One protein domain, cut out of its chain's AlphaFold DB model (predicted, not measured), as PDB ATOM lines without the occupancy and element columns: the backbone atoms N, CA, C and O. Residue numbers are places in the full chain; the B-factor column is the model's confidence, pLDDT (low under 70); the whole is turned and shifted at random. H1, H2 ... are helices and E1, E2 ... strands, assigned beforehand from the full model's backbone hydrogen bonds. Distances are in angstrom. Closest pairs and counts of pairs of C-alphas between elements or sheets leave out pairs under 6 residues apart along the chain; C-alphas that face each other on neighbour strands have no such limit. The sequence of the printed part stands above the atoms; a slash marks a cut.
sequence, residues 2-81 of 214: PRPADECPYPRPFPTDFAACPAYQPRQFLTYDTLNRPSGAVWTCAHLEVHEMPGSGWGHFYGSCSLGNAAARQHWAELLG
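What this domain is: This is residues 2 to 81 of the 214 residues of an uncharacterized protein of Chloroflexi bacterium (UniProt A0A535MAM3). Two two-stranded hairpins, E1 with E2 and E3 with E4, follow one another and make an L, with E2 turning into E3 at the corner. H1 lies off to one end, away from the E1 and E2 turn, and residues 2 to 25, with no named element, wind along one side of the L. The 80 printed residues have four named strands and then one named helix; the class is mixed, helices and strands, with under half of the residues in named elements. Each hairpin is its own antiparallel sheet, in order E1 - E2 and E3 - E4. The whole is flat, 42 by 33 by 18 A, and only just loose, close to compact, with a radius of gyration of the C-alphas of 14.1 A.

How they stand to each other: E1, residues 26 to 32, and E2, residues 38 to 45, form a hairpin, antiparallel at 152 degrees; N 27 and O 44 are 2.8 A apart, within hydrogen-bond range. E2 bends by 52 degrees at residue 42. It runs on into E3, residues 48 to 52, at 100 degrees across a break of 2 residues, and the two meet only through their link. E3 and E4, residues 61 to 65, form a hairpin, antiparallel at 141 degrees, with N 49 and O 64 at 2.9 A, within hydrogen-bond range. H1, residues 70 to 80, is apart from E1, E2 and E3; every O i to N i+4 pair in it is within hydrogen-bond range.

Where its parts are: E1 begins at C-alpha 26 (109.942, -70.982, 45.577) and is 19.1 A long; E2 is 18.9 A, E3 13.4 A and E4 12.9 A. H1, 15.8 A long, ends at C-alpha 80 (105.149, -70.459, 60.676).

The domain as a whole: The C-alphas farthest apart, those of Leu 35 and Gly 81, are 42.2 A apart. The printed part has no cut and no long link between named elements. No printed residue is under 70 in pLDDT.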
ATOM      1  N   PRO A   2     125.804 -48.048  51.564       77.75
ATOM      2  CA  PRO A   2     125.514 -49.357  52.143       77.75
ATOM      3  C   PRO A   2     124.330 -50.009  51.414       77.75
ATOM      4  O   PRO A   2     123.431 -49.313  50.943       77.75
ATOM      5  N   ARG A   3     124.356 -51.339  51.295       83.06
ATOM      6  CA  ARG A   3     123.247 -52.114  50.723       83.06
ATOM      7  C   ARG A   3     122.005 -51.989  51.624       83.06
ATOM      8  O   ARG A   3     122.178 -52.033  52.845       83.06
ATOM      9  N   PRO A   4     120.788 -51.829  51.071       91.06
ATOM     10  CA  PRO A   4     119.559 -51.810  51.864       91.06
ATOM     11  C   PRO A   4     119.418 -53.068  52.732       91.06
ATOM     12  O   PRO A   4     119.754 -54.172  52.306       91.06
ATOM     13  N   ALA A   5     118.930 -52.918  53.965       92.19
ATOM     14  CA  ALA A   5     118.874 -54.020  54.934       92.19
ATOM     15  C   ALA A   5     117.890 -55.138  54.542       92.19
ATOM     16  O   ALA A   5     118.036 -56.283  54.972       92.19
ATOM     17  N   ASP A   6     116.877 -54.805  53.751       93.31
ATOM     18  CA  ASP A   6     115.865 -55.705  53.208       93.31
ATOM     19  C   ASP A   6     116.269 -56.329  51.865       93.31
ATOM     20  O   ASP A   6     115.576 -57.229  51.385       93.31
ATOM     21  N   GLU A   7     117.402 -55.930  51.281       94.06
ATOM     22  CA  GLU A   7     117.911 -56.508  50.042       94.06
ATOM     23  C   GLU A   7     118.108 -58.027  50.175       94.06
ATOM     24  O   GLU A   7     118.614 -58.550  51.174       94.06
ATOM     25  N   CYS A   8     117.683 -58.783  49.163       93.12
ATOM     26  CA  CYS A   8     117.936 -60.215  49.080       93.12
ATOM     27  C   CYS A   8     119.431 -60.453  48.780       93.12
ATOM     28  O   CYS A   8     119.883 -60.127  47.679       93.12
ATOM     29  N   PRO A   9     120.212 -61.036  49.717       92.19
ATOM     30  CA  PRO A   9     121.665 -61.132  49.591       92.19
ATOM     31  C   PRO A   9     122.106 -62.274  48.669       92.19
ATOM     32  O   PRO A   9     123.281 -62.364  48.325       92.19
ATOM     33  N   TYR A  10     121.186 -63.165  48.292       91.38
ATOM     34  CA  TYR A  10     121.506 -64.372  47.547       91.38
ATOM     35  C   TYR A  10     121.590 -64.090  46.042       91.38
ATOM     36  O   TYR A  10     120.733 -63.377  45.500       91.38
ATOM     37  N   PRO A  11     122.603 -64.646  45.352       85.94
ATOM     38  CA  PRO A  11     122.724 -64.508  43.912       85.94
ATOM     39  C   PRO A  11     121.556 -65.211  43.216       85.94
ATOM     40  O   PRO A  11     121.073 -66.251  43.660       85.94
ATOM     41  N   ARG A  12     121.095 -64.611  42.120       85.19
ATOM     42  CA  ARG A  12     120.066 -65.173  41.237       85.19
ATOM     43  C   ARG A  12     120.741 -65.725  39.971       85.19
ATOM     44  O   ARG A  12     121.750 -65.148  39.563       85.19
ATOM     45  N   PRO A  13     120.175 -66.751  39.310       81.75
ATOM     46  CA  PRO A  13     118.954 -67.476  39.683       81.75
ATOM     47  C   PRO A  13     119.147 -68.338  40.940       81.75
ATOM     48  O   PRO A  13     120.267 -68.718  41.269       81.75
ATOM     49  N   PHE A  14     118.055 -68.625  41.653       83.25
ATOM     50  CA  PHE A  14     118.101 -69.552  42.785       83.25
ATOM     51  C   PHE A  14     118.287 -70.989  42.264       83.25
ATOM     52  O   PHE A  14     117.571 -71.371  41.335       83.25
ATOM     53  N   PRO A  15     119.215 -71.779  42.836       79.56
ATOM     54  CA  PRO A  15     119.316 -73.212  42.561       79.56
ATOM     55  C   PRO A  15     118.012 -73.963  42.856       79.56
ATOM     56  O   PRO A  15     117.218 -73.534  43.693       79.56
ATOM     57  N   THR A  16     117.813 -75.111  42.206       73.50
ATOM     58  CA  THR A  16     116.622 -75.962  42.388       73.50
ATOM     59  C   THR A  16     116.446 -76.437  43.834       73.50
ATOM     60  O   THR A  16     115.322 -76.594  44.294       73.50
ATOM     61  N   ASP A  17     117.544 -76.627  44.561       77.19
ATOM     62  CA  ASP A  17     117.617 -77.087  45.952       77.19
ATOM     63  C   ASP A  17     117.951 -75.952  46.940       77.19
ATOM     64  O   ASP A  17     118.446 -76.186  48.045       77.19
ATOM     65  N   PHE A  18     117.709 -74.697  46.552       85.94
ATOM     66  CA  PHE A  18     118.069 -73.543  47.366       85.94
ATOM     67  C   PHE A  18     117.364 -73.550  48.734       85.94
ATOM     68  O   PHE A  18     116.162 -73.320  48.839       85.94
ATOM     69  N   ALA A  19     118.152 -73.724  49.799       85.50
ATOM     70  CA  ALA A  19     117.676 -73.756  51.185       85.50
ATOM     71  C   ALA A  19     118.384 -72.739  52.103       85.50
ATOM     72  O   ALA A  19     118.208 -72.759  53.319       85.50
ATOM     73  N   ALA A  20     119.198 -71.833  51.545       89.75
ATOM     74  CA  ALA A  20     120.032 -70.930  52.346       89.75
ATOM     75  C   ALA A  20     119.247 -69.798  53.038       89.75
ATOM     76  O   ALA A  20     119.781 -69.155  53.941       89.75
ATOM     77  N   CYS A  21     118.007 -69.528  52.614       92.56
ATOM     78  CA  CYS A  21     117.105 -68.580  53.268       92.56
ATOM     79  C   CYS A  21     115.963 -69.347  53.954       92.56
ATOM     80  O   CYS A  21     115.226 -70.046  53.257       92.56
ATOM     81  N   PRO A  22     115.738 -69.172  55.269       91.19
ATOM     82  CA  PRO A  22     114.669 -69.871  55.992       91.19
ATOM     83  C   PRO A  22     113.266 -69.445  55.533       91.19
ATOM     84  O   PRO A  22     112.307 -70.196  55.671       91.19
ATOM     85  N   ALA A  23     113.157 -68.249  54.950       92.62
ATOM     86  CA  ALA A  23     111.937 -67.730  54.353       92.62
ATOM     87  C   ALA A  23     111.888 -67.923  52.829       92.62
ATOM     88  O   ALA A  23     111.113 -67.256  52.149       92.62
ATOM     89  N   TYR A  24     112.746 -68.767  52.243       91.62
ATOM     90  CA  TYR A  24     112.631 -69.058  50.818       91.62
ATOM     91  C   TYR A  24     111.320 -69.785  50.548       91.62
ATOM     92  O   TYR A  24     111.050 -70.834  51.124       91.62
ATOM     93  N   GLN A  25     110.513 -69.213  49.664       89.69
ATOM     94  CA  GLN A  25     109.288 -69.820  49.173       89.69
ATOM     95  C   GLN A  25     109.364 -69.828  47.653       89.69
ATOM     96  O   GLN A  25     109.123 -68.778  47.049       89.69
ATOM     97  N   PRO A  26     109.744 -70.951  47.017       86.56
ATOM     98  CA  PRO A  26     109.942 -70.982  45.577       86.56
ATOM     99  C   PRO A  26     108.676 -70.531  44.842       86.56
ATOM    100  O   PRO A  26     107.542 -70.723  45.288       86.56
ATOM    101  N   ARG A  27     108.837 -69.892  43.694       82.69
ATOM    102  CA  ARG A  27     107.731 -69.396  42.874       82.69
ATOM    103  C   ARG A  27     108.174 -69.278  41.429       82.69
ATOM    104  O   ARG A  27     109.273 -68.806  41.176       82.69
ATOM    105  N   GLN A  28     107.310 -69.631  40.486       78.31
ATOM    106  CA  GLN A  28     107.535 -69.308  39.079       78.31
ATOM    107  C   GLN A  28     107.137 -67.859  38.795       78.31
ATOM    108  O   GLN A  28     105.992 -67.469  39.036       78.31
ATOM    109  N   PHE A  29     108.079 -67.090  38.267       79.25
ATOM    110  CA  PHE A  29     107.870 -65.778  37.672       79.25
ATOM    111  C   PHE A  29     107.859 -65.930  36.153       79.25
ATOM    112  O   PHE A  29     108.811 -66.473  35.590       79.25
ATOM    113  N   LEU A  30     106.800 -65.464  35.489       76.69
ATOM    114  CA  LEU A  30     106.773 -65.432  34.029       76.69
ATOM    115  C   LEU A  30     107.586 -64.250  33.529       76.69
ATOM    116  O   LEU A  30     107.333 -63.107  33.903       76.69
ATOM    117  N   THR A  31     108.553 -64.532  32.670       78.31
ATOM    118  CA  THR A  31     109.284 -63.497  31.955       78.31
ATOM    119  C   THR A  31     108.464 -63.056  30.755       78.31
ATOM    120  O   THR A  31     107.784 -63.867  30.128       78.31
ATOM    121  N   TYR A  32     108.541 -61.771  30.428       80.94
ATOM    122  CA  TYR A  32     107.907 -61.195  29.249       80.94
ATOM    123  C   TYR A  32     108.983 -60.587  28.351       80.94
ATOM    124  O   TYR A  32     110.012 -60.118  28.841       80.94
ATOM    125  N   ASP A  33     108.772 -60.622  27.040       82.62
ATOM    126  CA  ASP A  33     109.593 -59.867  26.096       82.62
ATOM    127  C   ASP A  33     109.179 -58.382  26.041       82.62
ATOM    128  O   ASP A  33     108.237 -57.944  26.705       82.62
ATOM    129  N   THR A  34     109.877 -57.585  25.231       83.31
ATOM    130  CA  THR A  34     109.598 -56.146  25.064       83.31
ATOM    131  C   THR A  34     108.235 -55.847  24.434       83.31
ATOM    132  O   THR A  34     107.776 -54.710  24.487       83.31
ATOM    133  N   LEU A  35     107.570 -56.854  23.861       81.12
ATOM    134  CA  LEU A  35     106.215 -56.773  23.318       81.12
ATOM    135  C   LEU A  35     105.168 -57.291  24.317       81.12
ATOM    136  O   LEU A  35     104.015 -57.510  23.945       81.12
ATOM    137  N   ASN A  36     105.564 -57.476  25.580       74.69
ATOM    138  CA  ASN A  36     104.734 -57.977  26.667       74.69
ATOM    139  C   ASN A  36     104.172 -59.387  26.404       74.69
ATOM    140  O   ASN A  36     103.080 -59.728  26.862       74.69
ATOM    141  N   ARG A  37     104.907 -60.220  25.659       74.94
ATOM    142  CA  ARG A  37     104.555 -61.627  25.427       74.94
ATOM    143  C   ARG A  37     105.302 -62.514  26.421       74.94
ATOM    144  O   ARG A  37     106.509 -62.325  26.573       74.94
ATOM    145  N   PRO A  38     104.641 -63.489  27.069       75.44
ATOM    146  CA  PRO A  38     105.329 -64.452  27.922       75.44
ATOM    147  C   PRO A  38     106.442 -65.176  27.148       75.44
ATOM    148  O   PRO A  38     106.186 -65.756  26.094       75.44
ATOM    149  N   SER A  39     107.672 -65.136  27.659       75.44
ATOM    150  CA  SER A  39     108.870 -65.725  27.043       75.44
ATOM    151  C   SER A  39     109.400 -66.954  27.785       75.44
ATOM    152  O   SER A  39     110.221 -67.691  27.245       75.44
ATOM    153  N   GLY A  40     108.921 -67.201  29.005       72.25
ATOM    154  CA  GLY A  40     109.338 -68.328  29.831       72.25
ATOM    155  C   GLY A  40     108.906 -68.171  31.285       72.25
ATOM    156  O   GLY A  40     108.232 -67.207  31.645       72.25
ATOM    157  N   ALA A  41     109.302 -69.130  32.118       75.31
ATOM    158  CA  ALA A  41     109.131 -69.085  33.564       75.31
ATOM    159  C   ALA A  41     110.491 -69.286  34.239       75.31
ATOM    160  O   ALA A  41     111.242 -70.181  33.859       75.31
ATOM    161  N   VAL A  42     110.796 -68.481  35.253       78.88
ATOM    162  CA  VAL A  42     112.000 -68.627  36.081       78.88
ATOM    163  C   VAL A  42     111.619 -68.795  37.544       78.88
ATOM    164  O   VAL A  42     110.643 -68.210  38.016       78.88
ATOM    165  N   TRP A  43     112.395 -69.587  38.279       79.75
ATOM    166  CA  TRP A  43     112.205 -69.744  39.717       79.75
ATOM    167  C   TRP A  43     112.727 -68.522  40.478       79.75
ATOM    168  O   TRP A  43     113.849 -68.055  40.286       79.75
ATOM    169  N   THR A  44     111.890 -68.002  41.365       87.00
ATOM    170  CA  THR A  44     112.155 -66.885  42.269       87.00
ATOM    171  C   THR A  44     111.583 -67.185  43.657       87.00
ATOM    172  O   THR A  44     111.063 -68.272  43.893       87.00
ATOM    173  N   CYS A  45     111.673 -66.236  44.586       90.25
ATOM    174  CA  CYS A  45     111.007 -66.308  45.884       90.25
ATOM    175  C   CYS A  45     109.663 -65.561  45.846       90.25
ATOM    176  O   CYS A  45     109.565 -64.489  45.249       90.25
ATOM    177  N   ALA A  46     108.639 -66.085  46.522       88.69
ATOM    178  CA  ALA A  46     107.341 -65.428  46.694       88.69
ATOM    179  C   ALA A  46     107.445 -64.081  47.431       88.69
ATOM    180  O   ALA A  46     106.617 -63.201  47.214       88.69
ATOM    181  N   HIS A  47     108.487 -63.903  48.249       91.38
ATOM    182  CA  HIS A  47     108.759 -62.666  48.980       91.38
ATOM    183  C   HIS A  47     109.683 -61.695  48.232       91.38
ATOM    184  O   HIS A  47     110.059 -60.682  48.809       91.38
ATOM    185  N   LEU A  48     110.120 -62.000  47.005       90.75
ATOM    186  CA  LEU A  48     110.997 -61.096  46.258       90.75
ATOM    187  C   LEU A  48     110.174 -59.980  45.598       90.75
ATOM    188  O   LEU A  48     109.305 -60.257  44.771       90.75
ATOM    189  N   GLU A  49     110.497 -58.735  45.932       89.81
ATOM    190  CA  GLU A  49     109.958 -57.513  45.334       89.81
ATOM    191  C   GLU A  49     111.080 -56.731  44.628       89.81
ATOM    192  O   GLU A  49     112.270 -56.983  44.834       89.81
ATOM    193  N   VAL A  50     110.705 -55.790  43.759       89.50
ATOM    194  CA  VAL A  50     111.637 -54.849  43.120       89.50
ATOM    195  C   VAL A  50     111.411 -53.480  43.735       89.50
ATOM    196  O   VAL A  50     110.293 -52.971  43.688       89.50
ATOM    197  N   HIS A  51     112.457 -52.897  44.312       89.88
ATOM    198  CA  HIS A  51     112.422 -51.565  44.916       89.88
ATOM    199  C   HIS A  51     113.476 -50.667  44.269       89.88
ATOM    200  O   HIS A  51     114.515 -51.137  43.802       89.88
ATOM    201  N   GLU A  52     113.198 -49.368  44.221       90.00
ATOM    202  CA  GLU A  52     114.156 -48.362  43.763       90.00
ATOM    203  C   GLU A  52     115.166 -48.063  44.877       90.00
ATOM    204  O   GLU A  52     114.812 -48.004  46.057       90.00
ATOM    205  N   MET A  53     116.439 -47.910  44.512       89.44
ATOM    206  CA  MET A  53     117.505 -47.594  45.453       89.44
ATOM    207  C   MET A  53     117.247 -46.215  46.085       89.44
ATOM    208  O   MET A  53     117.130 -45.214  45.376       89.44
ATOM    209  N   PRO A  54     117.184 -46.107  47.423       84.38
ATOM    210  CA  PRO A  54     116.966 -44.817  48.061       84.38
ATOM    211  C   PRO A  54     118.076 -43.821  47.704       84.38
ATOM    212  O   PRO A  54     119.260 -44.099  47.893       84.38
ATOM    213  N   GLY A  55     117.694 -42.649  47.195       83.25
ATOM    214  CA  GLY A  55     118.632 -41.563  46.890       83.25
ATOM    215  C   GLY A  55     119.511 -41.769  45.650       83.25
ATOM    216  O   GLY A  55     120.432 -40.983  45.447       83.25
ATOM    217  N   SER A  56     119.251 -42.778  44.810       79.44
ATOM    218  CA  SER A  56     120.011 -43.011  43.570       79.44
ATOM    219  C   SER A  56     119.553 -42.179  42.370       79.44
ATOM    220  O   SER A  56     120.217 -42.189  41.337       79.44
ATOM    221  N   GLY A  57     118.400 -41.509  42.471       80.06
ATOM    222  CA  GLY A  57     117.669 -41.030  41.296       80.06
ATOM    223  C   GLY A  57     117.064 -42.186  40.488       80.06
ATOM    224  O   GLY A  57     117.111 -43.340  40.918       80.06
ATOM    225  N   TRP A  58     116.513 -41.859  39.315       82.81
ATOM    226  CA  TRP A  58     115.785 -42.804  38.464       82.81
ATOM    227  C   TRP A  58     116.694 -43.882  37.863       82.81
ATOM    228  O   TRP A  58     117.764 -43.582  37.335       82.81
ATOM    229  N   GLY A  59     116.218 -45.130  37.864       81.19
ATOM    230  CA  GLY A  59     116.801 -46.215  37.067       81.19
ATOM    231  C   GLY A  59     117.695 -47.199  37.825       81.19
ATOM    232  O   GLY A  59     118.206 -48.137  37.212       81.19
ATOM    233  N   HIS A  60     117.861 -47.048  39.141       88.06
ATOM    234  CA  HIS A  60     118.612 -48.002  39.962       88.06
ATOM    235  C   HIS A  60     117.670 -48.797  40.865       88.06
ATOM    236  O   HIS A  60     117.090 -48.262  41.803       88.06
ATOM    237  N   PHE A  61     117.547 -50.096  40.599       91.12
ATOM    238  CA  PHE A  61     116.652 -50.995  41.325       91.12
ATOM    239  C   PHE A  61     117.426 -52.119  42.010       91.12
ATOM    240  O   PHE A  61     118.482 -52.543  41.536       91.12
ATOM    241  N   TYR A  62     116.865 -52.642  43.094       91.62
ATOM    242  CA  TYR A  62     117.367 -53.820  43.790       91.62
ATOM    243  C   TYR A  62     116.223 -54.786  44.117       91.62
ATOM    244  O   TYR A  62     115.044 -54.428  44.105       91.62
ATOM    245  N   GLY A  63     116.580 -56.046  44.373       92.00
ATOM    246  CA  GLY A  63     115.623 -57.061  44.809       92.00
ATOM    247  C   GLY A  63     115.463 -57.013  46.323       92.00
ATOM    248  O   GLY A  63     116.361 -57.475  47.029       92.00
ATOM    249  N   SER A  64     114.349 -56.483  46.816       93.00
ATOM    250  CA  SER A  64     114.019 -56.445  48.243       93.00
ATOM    251  C   SER A  64     113.236 -57.690  48.659       93.00
ATOM    252  O   SER A  64     112.602 -58.370  47.848       93.00
ATOM    253  N   CYS A  65     113.302 -58.036  49.940       93.62
ATOM    254  CA  CYS A  65     112.440 -59.045  50.530       93.62
ATOM    255  C   CYS A  65     111.246 -58.360  51.191       93.62
ATOM    256  O   CYS A  65     111.425 -57.536  52.083       93.62
ATOM    257  N   SER A  66     110.030 -58.756  50.824       91.69
ATOM    258  CA  SER A  66     108.790 -58.195  51.368       91.69
ATOM    259  C   SER A  66     108.629 -58.400  52.876       91.69
ATOM    260  O   SER A  66     107.872 -57.660  53.503       91.69
ATOM    261  N   LEU A  67     109.357 -59.369  53.445       92.75
ATOM    262  CA  LEU A  67     109.457 -59.631  54.883       92.75
ATOM    263  C   LEU A  67     110.456 -58.705  55.593       92.75
ATOM    264  O   LEU A  67     110.414 -58.606  56.810       92.75
ATOM    265  N   GLY A  68     111.357 -58.045  54.861       92.56
ATOM    266  CA  GLY A  68     112.397 -57.173  55.399       92.56
ATOM    267  C   GLY A  68     113.774 -57.838  55.512       92.56
ATOM    268  O   GLY A  68     114.215 -58.603  54.643       92.56
ATOM    269  N   ASN A  69     114.488 -57.493  56.583       92.56
ATOM    270  CA  ASN A  69     115.880 -57.885  56.810       92.56
ATOM    271  C   ASN A  69     116.042 -59.355  57.251       92.56
ATOM    272  O   ASN A  69     115.073 -60.105  57.379       92.56
ATOM    273  N   ALA A  70     117.285 -59.780  57.498       92.31
ATOM    274  CA  ALA A  70     117.593 -61.150  57.915       92.31
ATOM    275  C   ALA A  70     116.842 -61.592  59.191       92.31
ATOM    276  O   ALA A  70     116.332 -62.711  59.231       92.31
ATOM    277  N   ALA A  71     116.720 -60.716  60.195       93.12
ATOM    278  CA  ALA A  71     116.008 -61.020  61.436       93.12
ATOM    279  C   ALA A  71     114.503 -61.207  61.200       93.12
ATOM    280  O   ALA A  71     113.902 -62.129  61.742       93.12
ATOM    281  N   ALA A  72     113.899 -60.385  60.339       93.31
ATOM    282  CA  ALA A  72     112.485 -60.509  59.998       93.31
ATOM    283  C   ALA A  72     112.177 -61.797  59.215       93.31
ATOM    284  O   ALA A  72     111.168 -62.453  59.468       93.31
ATOM    285  N   ARG A  73     113.080 -62.215  58.315       93.94
ATOM    286  CA  ARG A  73     112.971 -63.498  57.591       93.94
ATOM    287  C   ARG A  73     113.039 -64.691  58.541       93.94
ATOM    288  O   ARG A  73     112.250 -65.621  58.404       93.94
ATOM    289  N   GLN A  74     113.958 -64.650  59.504       93.88
ATOM    290  CA  GLN A  74     114.072 -65.680  60.534       93.88
ATOM    291  C   GLN A  74     112.813 -65.720  61.410       93.88
ATOM    292  O   GLN A  74     112.229 -66.783  61.599       93.88
ATOM    293  N   HIS A  75     112.342 -64.556  61.860       92.62
ATOM    294  CA  HIS A  75     111.138 -64.456  62.678       92.62
ATOM    295  C   HIS A  75     109.893 -64.993  61.956       92.62
ATOM    296  O   HIS A  75     109.115 -65.735  62.546       92.62
ATOM    297  N   TRP A  76     109.720 -64.684  60.668       93.44
ATOM    298  CA  TRP A  76     108.634 -65.241  59.855       93.44
ATOM    299  C   TRP A  76     108.684 -66.773  59.793       93.44
ATOM    300  O   TRP A  76     107.655 -67.435  59.943       93.44
ATOM    301  N   ALA A  77     109.879 -67.344  59.617       93.38
ATOM    302  CA  ALA A  77     110.051 -68.792  59.561       93.38
ATOM    303  C   ALA A  77     109.751 -69.467  60.910       93.38
ATOM    304  O   ALA A  77     109.169 -70.550  60.944       93.38
ATOM    305  N   GLU A  78     110.094 -68.813  62.021       93.00
ATOM    306  CA  GLU A  78     109.748 -69.260  63.375       93.00
ATOM    307  C   GLU A  78     108.242 -69.184  63.638       93.00
ATOM    308  O   GLU A  78     107.674 -70.143  64.154       93.00
ATOM    309  N   LEU A  79     107.585 -68.088  63.235       91.62
ATOM    310  CA  LEU A  79     106.134 -67.913  63.375       91.62
ATOM    311  C   LEU A  79     105.343 -68.992  62.629       91.62
ATOM    312  O   LEU A  79     104.324 -69.463  63.127       91.62
ATOM    313  N   LEU A  80     105.795 -69.386  61.436       90.88
ATOM    314  CA  LEU A  80     105.149 -70.459  60.676       90.88
ATOM    315  C   LEU A  80     105.561 -71.860  61.133       90.88
ATOM    316  O   LEU A  80     104.809 -72.804  60.894       90.88
ATOM    317  N   GLY A  81     106.719 -71.998  61.777       92.56
ATOM    318  CA  GLY A  81     107.309 -73.270  62.177       92.56
ATOM    319  C   GLY A  81     108.158 -73.894  61.065       92.56
ATOM    320  O   GLY A  81     107.685 -74.181  59.964       92.56
TER     321      GLY A  81